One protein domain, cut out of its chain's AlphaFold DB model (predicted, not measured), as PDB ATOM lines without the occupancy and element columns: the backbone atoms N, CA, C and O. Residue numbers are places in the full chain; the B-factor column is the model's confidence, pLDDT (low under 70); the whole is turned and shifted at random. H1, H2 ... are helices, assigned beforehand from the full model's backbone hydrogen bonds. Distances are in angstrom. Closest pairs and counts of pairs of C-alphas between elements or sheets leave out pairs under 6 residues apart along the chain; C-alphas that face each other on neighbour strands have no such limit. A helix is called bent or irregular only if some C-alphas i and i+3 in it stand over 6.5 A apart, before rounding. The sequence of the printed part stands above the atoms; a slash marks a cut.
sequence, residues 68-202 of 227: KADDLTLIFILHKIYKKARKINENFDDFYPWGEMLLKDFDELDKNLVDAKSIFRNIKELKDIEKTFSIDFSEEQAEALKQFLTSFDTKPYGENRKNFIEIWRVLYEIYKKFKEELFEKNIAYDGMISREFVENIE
ATOM      1  N   LYS A  68     -45.776 -26.986   4.108       92.19
ATOM      2  CA  LYS A  68     -45.594 -26.094   5.255       92.19
ATOM      3  C   LYS A  68     -44.865 -26.835   6.384       92.19
ATOM      4  O   LYS A  68     -45.309 -27.915   6.772       92.19
ATOM      5  N   ALA A  69     -43.793 -26.255   6.920       95.12
ATOM      6  CA  ALA A  69     -43.130 -26.750   8.131       95.12
ATOM      7  C   ALA A  69     -43.679 -26.074   9.400       95.12
ATOM      8  O   ALA A  69     -44.245 -24.983   9.338       95.12
ATOM      9  N   ASP A  70     -43.523 -26.739  10.546       96.25
ATOM     10  CA  ASP A  70     -43.827 -26.165  11.856       96.25
ATOM     11  C   ASP A  70     -42.752 -25.161  12.303       96.25
ATOM     12  O   ASP A  70     -41.592 -25.233  11.885       96.25
ATOM     13  N   ASP A  71     -43.140 -24.236  13.181       95.81
ATOM     14  CA  ASP A  71     -42.284 -23.127  13.613       95.81
ATOM     15  C   ASP A  71     -41.006 -23.615  14.305       95.81
ATOM     16  O   ASP A  71     -39.934 -23.071  14.055       95.81
ATOM     17  N   LEU A  72     -41.068 -24.690  15.101       96.88
ATOM     18  CA  LEU A  72     -39.888 -25.228  15.781       96.88
ATOM     19  C   LEU A  72     -38.852 -25.736  14.769       96.88
ATOM     20  O   LEU A  72     -37.665 -25.415  14.884       96.88
ATOM     21  N   THR A  73     -39.294 -26.477  13.750       97.44
ATOM     22  CA  THR A  73     -38.431 -26.920  12.644       97.44
ATOM     23  C   THR A  73     -37.806 -25.730  11.913       97.44
ATOM     24  O   THR A  73     -36.594 -25.716  11.671       97.44
ATOM     25  N   LEU A  74     -38.614 -24.719  11.583       98.00
ATOM     26  CA  LEU A  74     -38.168 -23.512  10.884       98.00
ATOM     27  C   LEU A  74     -37.122 -22.738  11.701       98.00
ATOM     28  O   LEU A  74     -36.048 -22.421  11.188       98.00
ATOM     29  N   ILE A  75     -37.391 -22.508  12.987       97.31
ATOM     30  CA  ILE A  75     -36.502 -21.794  13.911       97.31
ATOM     31  C   ILE A  75     -35.203 -22.576  14.127       97.31
ATOM     32  O   ILE A  75     -34.126 -21.984  14.181       97.31
ATOM     33  N   PHE A  76     -35.258 -23.908  14.183       96.94
ATOM     34  CA  PHE A  76     -34.064 -24.742  14.315       96.94
ATOM     35  C   PHE A  76     -33.160 -24.704  13.074       96.94
ATOM     36  O   PHE A  76     -31.931 -24.663  13.194       96.94
ATOM     37  N   ILE A  77     -33.741 -24.685  11.871       97.38
ATOM     38  CA  ILE A  77     -32.979 -24.469  10.631       97.38
ATOM     39  C   ILE A  77     -32.367 -23.064  10.642       97.38
ATOM     40  O   ILE A  77     -31.163 -22.907  10.416       97.38
ATOM     41  N   LEU A  78     -33.166 -22.056  10.991       96.12
ATOM     42  CA  LEU A  78     -32.726 -20.668  11.068       96.12
ATOM     43  C   LEU A  78     -31.572 -20.482  12.065       96.12
ATOM     44  O   LEU A  78     -30.591 -19.808  11.746       96.12
ATOM     45  N   HIS A  79     -31.615 -21.154  13.219       94.81
ATOM     46  CA  HIS A  79     -30.537 -21.166  14.216       94.81
ATOM     47  C   HIS A  79     -29.220 -21.685  13.643       94.81
ATOM     48  O   HIS A  79     -28.166 -21.071  13.823       94.81
ATOM     49  N   LYS A  80     -29.256 -22.796  12.896       94.50
ATOM     50  CA  LYS A  80     -28.052 -23.360  12.263       94.50
ATOM     51  C   LYS A  80     -27.431 -22.388  11.266       94.50
ATOM     52  O   LYS A  80     -26.205 -22.252  11.229       94.50
ATOM     53  N   ILE A  81     -28.259 -21.718  10.469       94.38
ATOM     54  CA  ILE A  81     -27.814 -20.707   9.501       94.38
ATOM     55  C   ILE A  81     -27.231 -19.500  10.237       94.38
ATOM     56  O   ILE A  81     -26.136 -19.041   9.898       94.38
ATOM     57  N   TYR A  82     -27.907 -19.045  11.290       89.56
ATOM     58  CA  TYR A  82     -27.472 -17.931  12.121       89.56
ATOM     59  C   TYR A  82     -26.103 -18.182  12.763       89.56
ATOM     60  O   TYR A  82     -25.184 -17.374  12.595       89.56
ATOM     61  N   LYS A  83     -25.911 -19.341  13.409       88.81
ATOM     62  CA  LYS A  83     -24.627 -19.730  14.017       88.81
ATOM     63  C   LYS A  83     -23.490 -19.729  13.004       88.81
ATOM     64  O   LYS A  83     -22.411 -19.205  13.289       88.81
ATOM     65  N   LYS A  84     -23.730 -20.267  11.802       88.94
ATOM     66  CA  LYS A  84     -22.741 -20.269  10.710       88.94
ATOM     67  C   LYS A  84     -22.407 -18.851  10.243       88.94
ATOM     68  O   LYS A  84     -21.232 -18.548  10.046       88.94
ATOM     69  N   ALA A  85     -23.410 -17.989  10.079       84.50
ATOM     70  CA  ALA A  85     -23.219 -16.612   9.622       84.50
ATOM     71  C   ALA A  85     -22.445 -15.761  10.642       84.50
ATOM     72  O   ALA A  85     -21.577 -14.974  10.266       84.50
ATOM     73  N   ARG A  86     -22.727 -15.950  11.934       78.69
ATOM     74  CA  ARG A  86     -22.138 -15.167  13.030       78.69
ATOM     75  C   ARG A  86     -20.833 -15.750  13.571       78.69
ATOM     76  O   ARG A  86     -20.117 -15.045  14.273       78.69
ATOM     77  N   LYS A  87     -20.515 -17.012  13.252       78.19
ATOM     78  CA  LYS A  87     -19.387 -17.764  13.833       78.19
ATOM     79  C   LYS A  87     -19.415 -17.771  15.371       78.19
ATOM     80  O   LYS A  87     -18.369 -17.763  16.013       78.19
ATOM     81  N   ILE A  88     -20.613 -17.781  15.952       76.50
ATOM     82  CA  ILE A  88     -20.828 -17.844  17.403       76.50
ATOM     83  C   ILE A  88     -21.422 -19.192  17.788       76.50
ATOM     84  O   ILE A  88     -22.154 -19.817  17.017       76.50
ATOM     85  N   ASN A  89     -21.118 -19.634  19.006       77.00
ATOM     86  CA  ASN A  89     -21.653 -20.869  19.559       77.00
ATOM     87  C   ASN A  89     -22.788 -20.581  20.550       77.00
ATOM     88  O   ASN A  89     -22.707 -20.949  21.716       77.00
ATOM     89  N   GLU A  90     -23.826 -19.897  20.076       80.81
ATOM     90  CA  GLU A  90     -25.056 -19.669  20.841       80.81
ATOM     91  C   GLU A  90     -25.850 -20.980  20.969       80.81
ATOM     92  O   GLU A  90     -25.838 -21.823  20.053       80.81
ATOM     93  N   ASN A  91     -26.496 -21.183  22.117       88.62
ATOM     94  CA  ASN A  91     -27.370 -22.331  22.337       88.62
ATOM     95  C   ASN A  91     -28.740 -22.089  21.651       88.62
ATOM     96  O   ASN A  91     -28.991 -21.008  21.123       88.62
ATOM     97  N   PHE A  92     -29.585 -23.116  21.540       89.69
ATOM     98  CA  PHE A  92     -30.880 -22.959  20.866       89.69
ATOM     99  C   PHE A  92     -31.897 -22.193  21.718       89.69
ATOM    100  O   PHE A  92     -32.614 -21.355  21.185       89.69
ATOM    101  N   ASP A  93     -31.923 -22.443  23.025       86.81
ATOM    102  CA  ASP A  93     -32.893 -21.854  23.953       86.81
ATOM    103  C   ASP A  93     -32.735 -20.326  24.064       86.81
ATOM    104  O   ASP A  93     -33.725 -19.599  24.104       86.81
ATOM    105  N   ASP A  94     -31.495 -19.833  24.026       82.12
ATOM    106  CA  ASP A  94     -31.137 -18.411  24.007       82.12
ATOM    107  C   ASP A  94     -31.560 -17.757  22.683       82.12
ATOM    108  O   ASP A  94     -32.010 -16.611  22.655       82.12
ATOM    109  N   PHE A  95     -31.431 -18.497  21.577       85.50
ATOM    110  CA  PHE A  95     -31.789 -18.026  20.244       85.50
ATOM    111  C   PHE A  95     -33.298 -18.031  20.002       85.50
ATOM    112  O   PHE A  95     -33.789 -17.191  19.252       85.50
ATOM    113  N   TYR A  96     -34.033 -18.974  20.592       86.44
ATOM    114  CA  TYR A  96     -35.420 -19.272  20.235       86.44
ATOM    115  C   TYR A  96     -36.336 -18.033  20.204       86.44
ATOM    116  O   TYR A  96     -36.962 -17.822  19.163       86.44
ATOM    117  N   PRO A  97     -36.350 -17.139  21.220       82.56
ATOM    118  CA  PRO A  97     -37.185 -15.931  21.176       82.56
ATOM    119  C   PRO A  97     -36.834 -14.999  20.008       82.56
ATOM    120  O   PRO A  97     -37.701 -14.360  19.413       82.56
ATOM    121  N   TRP A  98     -35.548 -14.919  19.663       81.19
ATOM    122  CA  TRP A  98     -35.081 -14.107  18.546       81.19
ATOM    123  C   TRP A  98     -35.379 -14.774  17.197       81.19
ATOM    124  O   TRP A  98     -35.744 -14.101  16.234       81.19
ATOM    125  N   GLY A  99     -35.293 -16.102  17.137       88.50
ATOM    126  CA  GLY A  99     -35.692 -16.903  15.987       88.50
ATOM    127  C   GLY A  99     -37.187 -16.805  15.676       88.50
ATOM    128  O   GLY A  99     -37.536 -16.680  14.505       88.50
ATOM    129  N   GLU A 100     -38.057 -16.793  16.693       87.69
ATOM    130  CA  GLU A 100     -39.501 -16.556  16.527       87.69
ATOM    131  C   GLU A 100     -39.773 -15.186  15.899       87.69
ATOM    132  O   GLU A 100     -40.524 -15.079  14.927       87.69
ATOM    133  N   MET A 101     -39.119 -14.145  16.422       81.94
ATOM    134  CA  MET A 101     -39.240 -12.787  15.894       81.94
ATOM    135  C   MET A 101     -38.773 -12.711  14.436       81.94
ATOM    136  O   MET A 101     -39.514 -12.238  13.578       81.94
ATOM    137  N   LEU A 102     -37.588 -13.252  14.131       88.06
ATOM    138  CA  LEU A 102     -37.068 -13.275  12.766       88.06
ATOM    139  C   LEU A 102     -37.972 -14.029  11.793       88.06
ATOM    140  O   LEU A 102     -38.165 -13.582  10.664       88.06
ATOM    141  N   LEU A 103     -38.480 -15.194  12.199       94.62
ATOM    142  CA  LEU A 103     -39.348 -15.996  11.347       94.62
ATOM    143  C   LEU A 103     -40.617 -15.214  10.997       94.62
ATOM    144  O   LEU A 103     -41.023 -15.205   9.836       94.62
ATOM    145  N   LYS A 104     -41.200 -14.522  11.980       88.25
ATOM    146  CA  LYS A 104     -42.358 -13.654  11.768       88.25
ATOM    147  C   LYS A 104     -42.039 -12.501  10.812       88.25
ATOM    148  O   LYS A 104     -42.817 -12.251   9.895       88.25
ATOM    149  N   ASP A 105     -40.891 -11.851  10.969       84.75
ATOM    150  CA  ASP A 105     -40.479 -10.761  10.079       84.75
ATOM    151  C   ASP A 105     -40.284 -11.253   8.637       84.75
ATOM    152  O   ASP A 105     -40.729 -10.614   7.685       84.75
ATOM    153  N   PHE A 106     -39.654 -12.416   8.449       92.31
ATOM    154  CA  PHE A 106     -39.480 -13.017   7.124       92.31
ATOM    155  C   PHE A 106     -40.816 -13.411   6.488       92.31
ATOM    156  O   PHE A 106     -41.014 -13.206   5.287       92.31
ATOM    157  N   ASP A 107     -41.742 -13.926   7.293       91.19
ATOM    158  CA  ASP A 107     -43.106 -14.232   6.875       91.19
ATOM    159  C   ASP A 107     -43.854 -12.967   6.422       91.19
ATOM    160  O   ASP A 107     -44.456 -12.962   5.346       91.19
ATOM    161  N   GLU A 108     -43.753 -11.866   7.171       84.50
ATOM    162  CA  GLU A 108     -44.350 -10.576   6.804       84.50
ATOM    163  C   GLU A 108     -43.707  -9.969   5.546       84.50
ATOM    164  O   GLU A 108     -44.427  -9.496   4.661       84.50
ATOM    165  N   LEU A 109     -42.377 -10.021   5.413       86.56
ATOM    166  CA  LEU A 109     -41.665  -9.552   4.217       86.56
ATOM    167  C   LEU A 109     -42.127 -10.286   2.954       86.56
ATOM    168  O   LEU A 109     -42.307  -9.670   1.899       86.56
ATOM    169  N   ASP A 110     -42.320 -11.601   3.047       89.69
ATOM    170  CA  ASP A 110     -42.774 -12.397   1.913       89.69
ATOM    171  C   ASP A 110     -44.260 -12.200   1.611       89.69
ATOM    172  O   ASP A 110     -44.608 -12.001   0.446       89.69
ATOM    173  N   LYS A 111     -45.128 -12.150   2.630       86.12
ATOM    174  CA  LYS A 111     -46.567 -11.879   2.443       86.12
ATOM    175  C   LYS A 111     -46.833 -10.537   1.770       86.12
ATOM    176  O   LYS A 111     -47.789 -10.420   1.007       86.12
ATOM    177  N   ASN A 112     -45.993  -9.540   2.042       81.44
ATOM    178  CA  ASN A 112     -46.119  -8.198   1.478       81.44
ATOM    179  C   ASN A 112     -45.303  -7.994   0.186       81.44
ATOM    180  O   ASN A 112     -45.210  -6.863  -0.287       81.44
ATOM    181  N   LEU A 113     -44.707  -9.054  -0.385       83.44
ATOM    182  CA  LEU A 113     -43.906  -9.004  -1.620       83.44
ATOM    183  C   LEU A 113     -42.773  -7.960  -1.582       83.44
ATOM    184  O   LEU A 113     -42.345  -7.435  -2.608       83.44
ATOM    185  N   VAL A 114     -42.258  -7.667  -0.388       80.62
ATOM    186  CA  VAL A 114     -41.247  -6.631  -0.169       80.62
ATOM    187  C   VAL A 114     -39.932  -7.013  -0.850       80.62
ATOM    188  O   VAL A 114     -39.476  -8.150  -0.726       80.62
ATOM    189  N   ASP A 115     -39.266  -6.073  -1.524       78.19
ATOM    190  CA  ASP A 115     -37.886  -6.290  -1.967       78.19
ATOM    191  C   ASP A 115     -36.948  -6.285  -0.750       78.19
ATOM    192  O   ASP A 115     -36.431  -5.247  -0.320       78.19
ATOM    193  N   ALA A 116     -36.729  -7.478  -0.193       77.31
ATOM    194  CA  ALA A 116     -35.861  -7.697   0.953       77.31
ATOM    195  C   ALA A 116     -34.450  -7.141   0.707       77.31
ATOM    196  O   ALA A 116     -33.859  -6.534   1.600       77.31
ATOM    197  N   LYS A 117     -33.915  -7.277  -0.516       74.12
ATOM    198  CA  LYS A 117     -32.575  -6.783  -0.849       74.12
ATOM    199  C   LYS A 117     -32.522  -5.263  -0.756       74.12
ATOM    200  O   LYS A 117     -31.562  -4.738  -0.196       74.12
ATOM    201  N   SER A 118     -33.534  -4.568  -1.275       69.62
ATOM    202  CA  SER A 118     -33.632  -3.107  -1.184       69.62
ATOM    203  C   SER A 118     -33.762  -2.638   0.266       69.62
ATOM    204  O   SER A 118     -32.996  -1.772   0.683       69.62
ATOM    205  N   ILE A 119     -34.626  -3.263   1.076       71.06
ATOM    206  CA  ILE A 119     -34.771  -2.900   2.498       71.06
ATOM    207  C   ILE A 119     -33.456  -3.090   3.256       71.06
ATOM    208  O   ILE A 119     -32.964  -2.155   3.891       71.06
ATOM    209  N   PHE A 120     -32.844  -4.272   3.161       68.06
ATOM    210  CA  PHE A 120     -31.607  -4.541   3.889       68.06
ATOM    211  C   PHE A 120     -30.419  -3.729   3.352       68.06
ATOM    212  O   PHE A 120     -29.550  -3.344   4.136       68.06
ATOM    213  N   ARG A 121     -30.382  -3.407   2.048       66.38
ATOM    214  CA  ARG A 121     -29.376  -2.506   1.462       66.38
ATOM    215  C   ARG A 121     -29.548  -1.077   1.954       66.38
ATOM    216  O   ARG A 121     -28.561  -0.505   2.388       66.38
ATOM    217  N   ASN A 122     -30.761  -0.527   1.945       58.97
ATOM    218  CA  ASN A 122     -31.008   0.839   2.409       58.97
ATOM    219  C   ASN A 122     -30.599   0.984   3.882       58.97
ATOM    220  O   ASN A 122     -29.923   1.938   4.247       58.97
ATOM    221  N   ILE A 123     -30.905  -0.013   4.720       59.41
ATOM    222  CA  ILE A 123     -30.461  -0.044   6.122       59.41
ATOM    223  C   ILE A 123     -28.929  -0.126   6.225       59.41
ATOM    224  O   ILE A 123     -28.332   0.515   7.091       59.41
ATOM    225  N   LYS A 124     -28.279  -0.911   5.358       58.53
ATOM    226  CA  LYS A 124     -26.817  -1.015   5.313       58.53
ATOM    227  C   LYS A 124     -26.166   0.298   4.867       58.53
ATOM    228  O   LYS A 124     -25.221   0.727   5.513       58.53
ATOM    229  N   GLU A 125     -26.675   0.936   3.816       60.12
ATOM    230  CA  GLU A 125     -26.170   2.201   3.269       60.12
ATOM    231  C   GLU A 125     -26.342   3.350   4.268       60.12
ATOM    232  O   GLU A 125     -25.375   4.058   4.542       60.12
ATOM    233  N   LEU A 126     -27.513   3.467   4.905       54.62
ATOM    234  CA  LEU A 126     -27.755   4.437   5.983       54.62
ATOM    235  C   LEU A 126     -26.740   4.289   7.132       54.62
ATOM    236  O   LEU A 126     -26.277   5.283   7.686       54.62
ATOM    237  N   LYS A 127     -26.339   3.056   7.461       55.03
ATOM    238  CA  LYS A 127     -25.363   2.773   8.529       55.03
ATOM    239  C   LYS A 127     -23.903   2.865   8.086       55.03
ATOM    240  O   LYS A 127     -23.037   3.198   8.890       55.03
ATOM    241  N   ASP A 128     -23.589   2.559   6.831       55.44
ATOM    242  CA  ASP A 128     -22.240   2.749   6.292       55.44
ATOM    243  C   ASP A 128     -21.924   4.254   6.173       55.44
ATOM    244  O   ASP A 128     -20.781   4.648   6.409       55.44
ATOM    245  N   ILE A 129     -22.936   5.103   5.941       49.75
ATOM    246  CA  ILE A 129     -22.839   6.566   6.082       49.75
ATOM    247  C   ILE A 129     -22.530   6.957   7.542       49.75
ATOM    248  O   ILE A 129     -21.555   7.664   7.781       49.75
ATOM    249  N   GLU A 130     -23.269   6.440   8.530       48.38
ATOM    250  CA  GLU A 130     -22.997   6.674   9.965       48.38
ATOM    251  C   GLU A 130     -21.542   6.313  10.342       48.38
ATOM    252  O   GLU A 130     -20.816   7.110  10.942       48.38
ATOM    253  N   LYS A 131     -21.076   5.127   9.920       51.66
ATOM    254  CA  LYS A 131     -19.743   4.593  10.251       51.66
ATOM    255  C   LYS A 131     -18.598   5.321   9.537       51.66
ATOM    256  O   LYS A 131     -17.501   5.397  10.084       51.66
ATOM    257  N   THR A 132     -18.840   5.815   8.323       43.56
ATOM    258  CA  THR A 132     -17.829   6.510   7.505       43.56
ATOM    259  C   THR A 132     -17.691   7.974   7.902       43.56
ATOM    260  O   THR A 132     -16.594   8.521   7.820       43.56
ATOM    261  N   PHE A 133     -18.773   8.605   8.362       38.34
ATOM    262  CA  PHE A 133     -18.784  10.047   8.582       38.34
ATOM    263  C   PHE A 133     -18.830  10.480  10.054       38.34
ATOM    264  O   PHE A 133     -18.696  11.670  10.309       38.34
ATOM    265  N   SER A 134     -18.953   9.562  11.027       42.41
ATOM    266  CA  SER A 134     -19.142   9.921  12.453       42.41
ATOM    267  C   SER A 134     -20.237  10.985  12.640       42.41
ATOM    268  O   SER A 134     -20.103  11.886  13.465       42.41
ATOM    269  N   ILE A 135     -21.278  10.932  11.804       38.28
ATOM    270  CA  ILE A 135     -22.386  11.886  11.829       38.28
ATOM    271  C   ILE A 135     -23.426  11.336  12.797       38.28
ATOM    272  O   ILE A 135     -23.973  10.257  12.565       38.28
ATOM    273  N   ASP A 136     -23.700  12.087  13.861       48.72
ATOM    274  CA  ASP A 136     -24.880  11.869  14.689       48.72
ATOM    275  C   ASP A 136     -26.136  12.084  13.832       48.72
ATOM    276  O   ASP A 136     -26.254  13.072  13.103       48.72
ATOM    277  N   PHE A 137     -27.059  11.123  13.892       48.62
ATOM    278  CA  PHE A 137     -28.331  11.156  13.172       48.62
ATOM    279  C   PHE A 137     -29.067  12.490  13.361       48.62
ATOM    280  O   PHE A 137     -29.069  13.052  14.459       48.62
ATOM    281  N   SER A 138     -29.790  12.952  12.333       53.97
ATOM    282  CA  SER A 138     -30.827  13.962  12.567       53.97
ATOM    283  C   SER A 138     -31.923  13.363  13.456       53.97
ATOM    284  O   SER A 138     -32.222  12.169  13.349       53.97
ATOM    285  N   GLU A 139     -32.528  14.177  14.328       48.31
ATOM    286  CA  GLU A 139     -33.564  13.724  15.272       48.31
ATOM    287  C   GLU A 139     -34.659  12.914  14.569       48.31
ATOM    288  O   GLU A 139     -35.036  11.856  15.049       48.31
ATOM    289  N   GLU A 140     -35.069  13.320  13.370       47.97
ATOM    290  CA  GLU A 140     -36.112  12.668  12.571       47.97
ATOM    291  C   GLU A 140     -35.741  11.247  12.092       47.97
ATOM    292  O   GLU A 140     -36.575  10.340  12.090       47.97
ATOM    293  N   GLN A 141     -34.475  11.017  11.725       49.00
ATOM    294  CA  GLN A 141     -33.989   9.701  11.285       49.00
ATOM    295  C   GLN A 141     -33.766   8.760  12.470       49.00
ATOM    296  O   GLN A 141     -34.077   7.568  12.393       49.00
ATOM    297  N   ALA A 142     -33.274   9.308  13.585       50.69
ATOM    298  CA  ALA A 142     -33.198   8.588  14.847       50.69
ATOM    299  C   ALA A 142     -34.598   8.217  15.357       50.69
ATOM    300  O   ALA A 142     -34.761   7.121  15.886       50.69
ATOM    301  N   GLU A 143     -35.596   9.083  15.161       49.59
ATOM    302  CA  GLU A 143     -36.992   8.858  15.541       49.59
ATOM    303  C   GLU A 143     -37.647   7.780  14.668       49.59
ATOM    304  O   GLU A 143     -38.273   6.877  15.208       49.59
ATOM    305  N   ALA A 144     -37.452   7.795  13.344       51.16
ATOM    306  CA  ALA A 144     -37.980   6.760  12.446       51.16
ATOM    307  C   ALA A 144     -37.373   5.379  12.740       51.16
ATOM    308  O   ALA A 144     -38.084   4.372  12.799       51.16
ATOM    309  N   LEU A 145     -36.060   5.335  12.997       48.09
ATOM    310  CA  LEU A 145     -35.383   4.112  13.411       48.09
ATOM    311  C   LEU A 145     -35.821   3.693  14.821       48.09
ATOM    312  O   LEU A 145     -36.065   2.514  15.039       48.09
ATOM    313  N   LYS A 146     -35.984   4.625  15.770       46.69
ATOM    314  CA  LYS A 146     -36.510   4.335  17.113       46.69
ATOM    315  C   LYS A 146     -37.948   3.854  17.085       46.69
ATOM    316  O   LYS A 146     -38.235   2.941  17.840       46.69
ATOM    317  N   GLN A 147     -38.833   4.428  16.275       47.78
ATOM    318  CA  GLN A 147     -40.240   4.031  16.155       47.78
ATOM    319  C   GLN A 147     -40.376   2.653  15.518       47.78
ATOM    320  O   GLN A 147     -41.161   1.839  15.996       47.78
ATOM    321  N   PHE A 148     -39.551   2.364  14.507       48.94
ATOM    322  CA  PHE A 148     -39.363   1.001  14.028       48.94
ATOM    323  C   PHE A 148     -38.886   0.121  15.194       48.94
ATOM    324  O   PHE A 148     -39.566  -0.811  15.561       48.94
ATOM    325  N   LEU A 149     -37.808   0.465  15.903       43.03
ATOM    326  CA  LEU A 149     -37.262  -0.356  16.998       43.03
ATOM    327  C   LEU A 149     -38.180  -0.516  18.228       43.03
ATOM    328  O   LEU A 149     -38.147  -1.564  18.863       43.03
ATOM    329  N   THR A 150     -39.002   0.476  18.575       42.22
ATOM    330  CA  THR A 150     -39.928   0.430  19.726       42.22
ATOM    331  C   THR A 150     -41.165  -0.403  19.442       42.22
ATOM    332  O   THR A 150     -41.768  -0.904  20.389       42.22
ATOM    333  N   SER A 151     -41.523  -0.625  18.175       43.16
ATOM    334  CA  SER A 151     -42.514  -1.646  17.832       43.16
ATOM    335  C   SER A 151     -41.947  -3.076  17.913       43.16
ATOM    336  O   SER A 151     -42.734  -4.021  17.946       43.16
ATOM    337  N   PHE A 152     -40.619  -3.236  18.039       43.97
ATOM    338  CA  PHE A 152     -39.917  -4.530  18.124       43.97
ATOM    339  C   PHE A 152     -39.341  -4.876  19.509       43.97
ATOM    340  O   PHE A 152     -38.725  -5.932  19.642       43.97
ATOM    341  N   ASP A 153     -39.519  -4.049  20.547       38.69
ATOM    342  CA  ASP A 153     -38.833  -4.263  21.828       38.69
ATOM    343  C   ASP A 153     -39.786  -4.600  22.987       38.69
ATOM    344  O   ASP A 153     -40.625  -3.795  23.394       38.69
ATOM    345  N   THR A 154     -39.617  -5.794  23.567       35.50
ATOM    346  CA  THR A 154     -40.087  -6.088  24.934       35.50
ATOM    347  C   THR A 154     -38.958  -6.319  25.935       35.50
ATOM    348  O   THR A 154     -39.281  -6.436  27.116       35.50
ATOM    349  N   LYS A 155     -37.662  -6.294  25.564       36.62
ATOM    350  CA  LYS A 155     -36.560  -6.200  26.543       36.62
ATOM    351  C   LYS A 155     -35.270  -5.609  25.949       36.62
ATOM    352  O   LYS A 155     -34.727  -6.151  24.987       36.62
ATOM    353  N   PRO A 156     -34.660  -4.632  26.646       42.19
ATOM    354  CA  PRO A 156     -33.457  -3.976  26.178       42.19
ATOM    355  C   PRO A 156     -32.275  -4.946  26.256       42.19
ATOM    356  O   PRO A 156     -31.810  -5.290  27.345       42.19
ATOM    357  N   TYR A 157     -31.700  -5.314  25.111       46.16
ATOM    358  CA  TYR A 157     -30.294  -5.728  25.050       46.16
ATOM    359  C   TYR A 157     -29.415  -4.490  25.304       46.16
ATOM    360  O   TYR A 157     -28.788  -3.930  24.402       46.16
ATOM    361  N   GLY A 158     -29.424  -4.024  26.556       39.84
ATOM    362  CA  GLY A 158     -28.899  -2.733  27.002       39.84
ATOM    363  C   GLY A 158     -27.393  -2.530  26.826       39.84
ATOM    364  O   GLY A 158     -26.943  -1.392  26.875       39.84
ATOM    365  N   GLU A 159     -26.611  -3.576  26.546       38.78
ATOM    366  CA  GLU A 159     -25.144  -3.460  26.465       38.78
ATOM    367  C   GLU A 159     -24.549  -3.711  25.070       38.78
ATOM    368  O   GLU A 159     -23.357  -3.504  24.862       38.78
ATOM    369  N   ASN A 160     -25.353  -4.084  24.066       44.12
ATOM    370  CA  ASN A 160     -24.818  -4.689  22.839       44.12
ATOM    371  C   ASN A 160     -25.333  -4.078  21.521       44.12
ATOM    372  O   ASN A 160     -25.498  -4.785  20.523       44.12
ATOM    373  N   ARG A 161     -25.484  -2.743  21.449       43.06
ATOM    374  CA  ARG A 161     -25.798  -2.028  20.183       43.06
ATOM    375  C   ARG A 161     -24.864  -2.421  19.023       43.06
ATOM    376  O   ARG A 161     -25.315  -2.550  17.888       43.06
ATOM    377  N   LYS A 162     -23.579  -2.689  19.304       44.19
ATOM    378  CA  LYS A 162     -22.597  -3.167  18.307       44.19
ATOM    379  C   LYS A 162     -22.936  -4.555  17.748       44.19
ATOM    380  O   LYS A 162     -22.826  -4.761  16.543       44.19
ATOM    381  N   ASN A 163     -23.391  -5.488  18.590       52.44
ATOM    382  CA  ASN A 163     -23.805  -6.819  18.137       52.44
ATOM    383  C   ASN A 163     -25.081  -6.759  17.300       52.44
ATOM    384  O   ASN A 163     -25.172  -7.471  16.304       52.44
ATOM    385  N   PHE A 164     -26.014  -5.870  17.647       52.94
ATOM    386  CA  PHE A 164     -27.226  -5.647  16.862       52.94
ATOM    387  C   PHE A 164     -26.891  -5.163  15.443       52.94
ATOM    388  O   PHE A 164     -27.361  -5.736  14.466       52.94
ATOM    389  N   ILE A 165     -26.001  -4.174  15.297       53.00
ATOM    390  CA  ILE A 165     -25.577  -3.649  13.984       53.00
ATOM    391  C   ILE A 165     -24.931  -4.731  13.105       53.00
ATOM    392  O   ILE A 165     -25.232  -4.820  11.915       53.00
ATOM    393  N   GLU A 166     -24.074  -5.572  13.683       60.16
ATOM    394  CA  GLU A 166     -23.416  -6.658  12.949       60.16
ATOM    395  C   GLU A 166     -24.397  -7.758  12.508       60.16
ATOM    396  O   GLU A 166     -24.174  -8.393  11.480       60.16
ATOM    397  N   ILE A 167     -25.509  -7.961  13.223       63.06
ATOM    398  CA  ILE A 167     -26.578  -8.879  12.803       63.06
ATOM    399  C   ILE A 167     -27.284  -8.358  11.547       63.06
ATOM    400  O   ILE A 167     -27.433  -9.103  10.580       63.06
ATOM    401  N   TRP A 168     -27.656  -7.073  11.507       66.31
ATOM    402  CA  TRP A 168     -28.342  -6.482  10.347       66.31
ATOM    403  C   TRP A 168     -27.524  -6.571   9.055       66.31
ATOM    404  O   TRP A 168     -28.090  -6.744   7.978       66.31
ATOM    405  N   ARG A 169     -26.191  -6.515   9.155       67.25
ATOM    406  CA  ARG A 169     -25.279  -6.644   8.004       67.25
ATOM    407  C   ARG A 169     -25.321  -8.019   7.344       67.25
ATOM    408  O   ARG A 169     -25.068  -8.116   6.145       67.25
ATOM    409  N   VAL A 170     -25.623  -9.060   8.115       77.94
ATOM    410  CA  VAL A 170     -25.704 -10.445   7.630       77.94
ATOM    411  C   VAL A 170     -27.145 -10.931   7.488       77.94
ATOM    412  O   VAL A 170     -27.360 -12.043   7.019       77.94
ATOM    413  N   LEU A 171     -28.135 -10.115   7.858       82.38
ATOM    414  CA  LEU A 171     -29.531 -10.535   7.935       82.38
ATOM    415  C   LEU A 171     -30.127 -10.873   6.566       82.38
ATOM    416  O   LEU A 171     -30.820 -11.878   6.444       82.38
ATOM    417  N   TYR A 172     -29.784 -10.110   5.522       85.25
ATOM    418  CA  TYR A 172     -30.175 -10.460   4.153       85.25
ATOM    419  C   TYR A 172     -29.589 -11.804   3.713       85.25
ATOM    420  O   TYR A 172     -30.289 -12.626   3.130       85.25
ATOM    421  N   GLU A 173     -28.316 -12.052   4.029       87.81
ATOM    422  CA  GLU A 173     -27.659 -13.322   3.707       87.81
ATOM    423  C   GLU A 173     -28.275 -14.487   4.489       87.81
ATOM    424  O   GLU A 173     -28.420 -15.578   3.944       87.81
ATOM    425  N   ILE A 174     -28.677 -14.265   5.746       91.94
ATOM    426  CA  ILE A 174     -29.415 -15.249   6.546       91.94
ATOM    427  C   ILE A 174     -30.774 -15.538   5.907       91.94
ATOM    428  O   ILE A 174     -31.075 -16.703   5.678       91.94
ATOM    429  N   TYR A 175     -31.558 -14.509   5.578       93.06
ATOM    430  CA  TYR A 175     -32.862 -14.651   4.923       93.06
ATOM    431  C   TYR A 175     -32.750 -15.424   3.603       93.06
ATOM    432  O   TYR A 175     -33.479 -16.391   3.376       93.06
ATOM    433  N   LYS A 176     -31.785 -15.052   2.755       94.00
ATOM    434  CA  LYS A 176     -31.537 -15.716   1.475       94.00
ATOM    435  C   LYS A 176     -31.195 -17.195   1.670       94.00
ATOM    436  O   LYS A 176     -31.863 -18.050   1.096       94.00
ATOM    437  N   LYS A 177     -30.208 -17.496   2.520       95.81
ATOM    438  CA  LYS A 177     -29.799 -18.880   2.814       95.81
ATOM    439  C   LYS A 177     -30.907 -19.691   3.464       95.81
ATOM    440  O   LYS A 177     -31.005 -20.886   3.220       95.81
ATOM    441  N   PHE A 178     -31.730 -19.053   4.290       97.19
ATOM    442  CA  PHE A 178     -32.875 -19.697   4.909       97.19
ATOM    443  C   PHE A 178     -33.866 -20.158   3.850       97.19
ATOM    444  O   PHE A 178     -34.194 -21.338   3.816       97.19
ATOM    445  N   LYS A 179     -34.247 -19.285   2.913       95.81
ATOM    446  CA  LYS A 179     -35.122 -19.673   1.800       95.81
ATOM    447  C   LYS A 179     -34.506 -20.762   0.923       95.81
ATOM    448  O   LYS A 179     -35.207 -21.710   0.589       95.81
ATOM    449  N   GLU A 180     -33.219 -20.664   0.594       96.06
ATOM    450  CA  GLU A 180     -32.498 -21.702  -0.164       96.06
ATOM    451  C   GLU A 180     -32.555 -23.066   0.546       96.06
ATOM    452  O   GLU A 180     -32.975 -24.055  -0.054       96.06
ATOM    453  N   GLU A 181     -32.224 -23.118   1.840       97.19
ATOM    454  CA  GLU A 181     -32.227 -24.365   2.618       97.19
ATOM    455  C   GLU A 181     -33.644 -24.947   2.785       97.19
ATOM    456  O   GLU A 181     -33.816 -26.168   2.802       97.19
ATOM    457  N   LEU A 182     -34.669 -24.096   2.880       97.06
ATOM    458  CA  LEU A 182     -36.070 -24.521   2.915       97.06
ATOM    459  C   LEU A 182     -36.523 -25.109   1.567       97.06
ATOM    460  O   LEU A 182     -37.090 -26.207   1.545       97.06
ATOM    461  N   PHE A 183     -36.195 -24.451   0.448       93.56
ATOM    462  CA  PHE A 183     -36.481 -24.959  -0.899       93.56
ATOM    463  C   PHE A 183     -35.817 -26.316  -1.155       93.56
ATOM    464  O   PHE A 183     -36.488 -27.243  -1.608       93.56
ATOM    465  N   GLU A 184     -34.535 -26.475  -0.809       95.06
ATOM    466  CA  GLU A 184     -33.818 -27.754  -0.947       95.06
ATOM    467  C   GLU A 184     -34.484 -28.891  -0.154       95.06
ATOM    468  O   GLU A 184     -34.457 -30.055  -0.559       95.06
ATOM    469  N   LYS A 185     -35.110 -28.556   0.977       95.56
ATOM    470  CA  LYS A 185     -35.835 -29.498   1.837       95.56
ATOM    471  C   LYS A 185     -37.302 -29.693   1.437       95.56
ATOM    472  O   LYS A 185     -37.989 -30.471   2.096       95.56
ATOM    473  N   ASN A 186     -37.780 -29.039   0.374       94.62
ATOM    474  CA  ASN A 186     -39.188 -29.015  -0.046       94.62
ATOM    475  C   ASN A 186     -40.158 -28.578   1.070       94.62
ATOM    476  O   ASN A 186     -41.300 -29.050   1.139       94.62
ATOM    477  N   ILE A 187     -39.713 -27.663   1.934       96.06
ATOM    478  CA  ILE A 187     -40.528 -27.075   2.999       96.06
ATOM    479  C   ILE A 187     -40.539 -25.548   2.916       96.06
ATOM    480  O   ILE A 187     -39.664 -24.957   2.298       96.06
ATOM    481  N   ALA A 188     -41.529 -24.901   3.529       95.88
ATOM    482  CA  ALA A 188     -41.632 -23.444   3.588       95.88
ATOM    483  C   ALA A 188     -42.496 -22.966   4.768       95.88
ATOM    484  O   ALA A 188     -43.259 -23.738   5.353       95.88
ATOM    485  N   TYR A 189     -42.392 -21.677   5.096       95.62
ATOM    486  CA  TYR A 189     -43.377 -20.950   5.906       95.62
ATOM    487  C   TYR A 189     -44.456 -20.309   5.013       95.62
ATOM    488  O   TYR A 189     -44.311 -20.251   3.790       95.62
ATOM    489  N   ASP A 190     -45.551 -19.825   5.608       91.31
ATOM    490  CA  ASP A 190     -46.741 -19.364   4.866       91.31
ATOM    491  C   ASP A 190     -46.443 -18.235   3.872       91.31
ATOM    492  O   ASP A 190     -46.924 -18.255   2.737       91.31
ATOM    493  N   GLY A 191     -45.660 -17.243   4.284       91.88
ATOM    494  CA  GLY A 191     -45.290 -16.106   3.453       91.88
ATOM    495  C   GLY A 191     -44.477 -16.530   2.244       91.88
ATOM    496  O   GLY A 191     -44.783 -16.103   1.135       91.88
ATOM    497  N   MET A 192     -43.517 -17.437   2.424       93.62
ATOM    498  CA  MET A 192     -42.724 -17.993   1.328       93.62
ATOM    499  C   MET A 192     -43.600 -18.749   0.323       93.62
ATOM    500  O   MET A 192     -43.449 -18.533  -0.875       93.62
ATOM    501  N   ILE A 193     -44.556 -19.561   0.795       91.94
ATOM    502  CA  ILE A 193     -45.551 -20.230  -0.066       91.94
ATOM    503  C   ILE A 193     -46.375 -19.188  -0.835       91.94
ATOM    504  O   ILE A 193     -46.572 -19.311  -2.041       91.94
ATOM    505  N   SER A 194     -46.847 -18.149  -0.144       88.88
ATOM    506  CA  SER A 194     -47.683 -17.100  -0.739       88.88
ATOM    507  C   SER A 194     -46.935 -16.318  -1.819       88.88
ATOM    508  O   SER A 194     -47.467 -16.120  -2.910       88.88
ATOM    509  N   ARG A 195     -45.689 -15.913  -1.543       89.75
ATOM    510  CA  ARG A 195     -44.828 -15.235  -2.516       89.75
ATOM    511  C   ARG A 195     -44.556 -16.132  -3.719       89.75
ATOM    512  O   ARG A 195     -44.761 -15.685  -4.840       89.75
ATOM    513  N   GLU A 196     -44.153 -17.381  -3.487       89.81
ATOM    514  CA  GLU A 196     -43.853 -18.341  -4.558       89.81
ATOM    515  C   GLU A 196     -45.057 -18.535  -5.487       89.81
ATOM    516  O   GLU A 196     -44.901 -18.560  -6.707       89.81
ATOM    517  N   PHE A 197     -46.264 -18.618  -4.913       87.06
ATOM    518  CA  PHE A 197     -47.499 -18.736  -5.682       87.06
ATOM    519  C   PHE A 197     -47.724 -17.520  -6.581       87.06
ATOM    520  O   PHE A 197     -48.017 -17.669  -7.764       87.06
ATOM    521  N   VAL A 198     -47.616 -16.316  -6.011       86.19
ATOM    522  CA  VAL A 198     -47.916 -15.064  -6.718       86.19
ATOM    523  C   VAL A 198     -46.869 -14.763  -7.788       86.19
ATOM    524  O   VAL A 198     -47.237 -14.396  -8.901       86.19
ATOM    525  N   GLU A 199     -45.584 -14.947  -7.483       86.94
ATOM    526  CA  GLU A 199     -44.484 -14.687  -8.421       86.94
ATOM    527  C   GLU A 199     -44.470 -15.680  -9.594       86.94
ATOM    528  O   GLU A 199     -44.023 -15.330 -10.683       86.94
ATOM    529  N   ASN A 200     -45.016 -16.887  -9.408       84.81
ATOM    530  CA  ASN A 200     -45.076 -17.928 -10.437       84.81
ATOM    531  C   ASN A 200     -46.508 -18.257 -10.874       84.81
ATOM    532  O   ASN A 200     -46.754 -19.358 -11.365       84.81
ATOM    533  N   ILE A 201     -47.461 -17.334 -10.712       83.06
ATOM    534  CA  ILE A 201     -48.884 -17.613 -10.960       83.06
ATOM    535  C   ILE A 201     -49.154 -18.154 -12.373       83.06
ATOM    536  O   ILE A 201     -50.004 -19.022 -12.545       83.06
ATOM    537  N   GLU A 202     -48.383 -17.703 -13.366       81.56
ATOM    538  CA  GLU A 202     -48.466 -18.149 -14.765       81.56
ATOM    539  C   GLU A 202     -48.010 -19.603 -14.970       81.56
ATOM    540  O   GLU A 202     -48.441 -20.262 -15.916       81.56
TER     541      GLU A 202
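What this domain is: This is residues 68 to 202 of the 227 residues of an uncharacterized protein of Bacteroidetes bacterium 4572_128 (UniProt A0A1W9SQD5). A long bent helix, H5, has H1 crossing its second arm and H3 meeting it around the bend. H2 crosses H1 and has H6 at its far end, while H4 sits away from the rest. The 135 printed residues, compact with a 16.1 A radius of gyration of the C-alphas, have six named helices, H1 to H6 in chain order: all helix, spanning 45 by 39 by 26 A.

How they stand to each other: H5, residues 161 to 184, one helix by its hydrogen bonds, is bent: C-alphas 169 and 172 are 7.3 A apart. Its arms, H5a to residue 169 and H5b from 172, stand at 50 degrees, a steep tilt. H5b, with 174 to 178 alone, touches H1, residues 71 to 86; closest C-alphas Leu 78 and Phe 178, 6.2 A. H1 touches H2, residues 92 to 111, about perpendicular at 77 degrees; closest C-alphas Ile 75 and Gly 99, 5.4 A. H2, irregular with C-alphas 94 and 97 7.1 A apart, touches H6, residues 190 to 199, with 106 to 111 alone; closest C-alphas Asp 107 and Gly 191, 4.5 A. H3, residues 116 to 133, touches H5a with 120 to 124 alone; closest C-alphas Lys 124 and Arg 169, 6.4 A. H4, residues 139 to 151, touches no helix. O i to N i+4 pairs are within hydrogen-bond range throughout, except in H2, 14 of 16.

Where its parts are: H2 spans 26.6 A and H3 25.8 A. H1 begins at C-alpha 71 (-42.284, -23.127, 13.613); H6 ends at C-alpha 199 (-44.484, -14.687, -8.421).

The domain as a whole: The printed part has no cut and no long link. Residues 118 and 120 to 169 have pLDDT under 70.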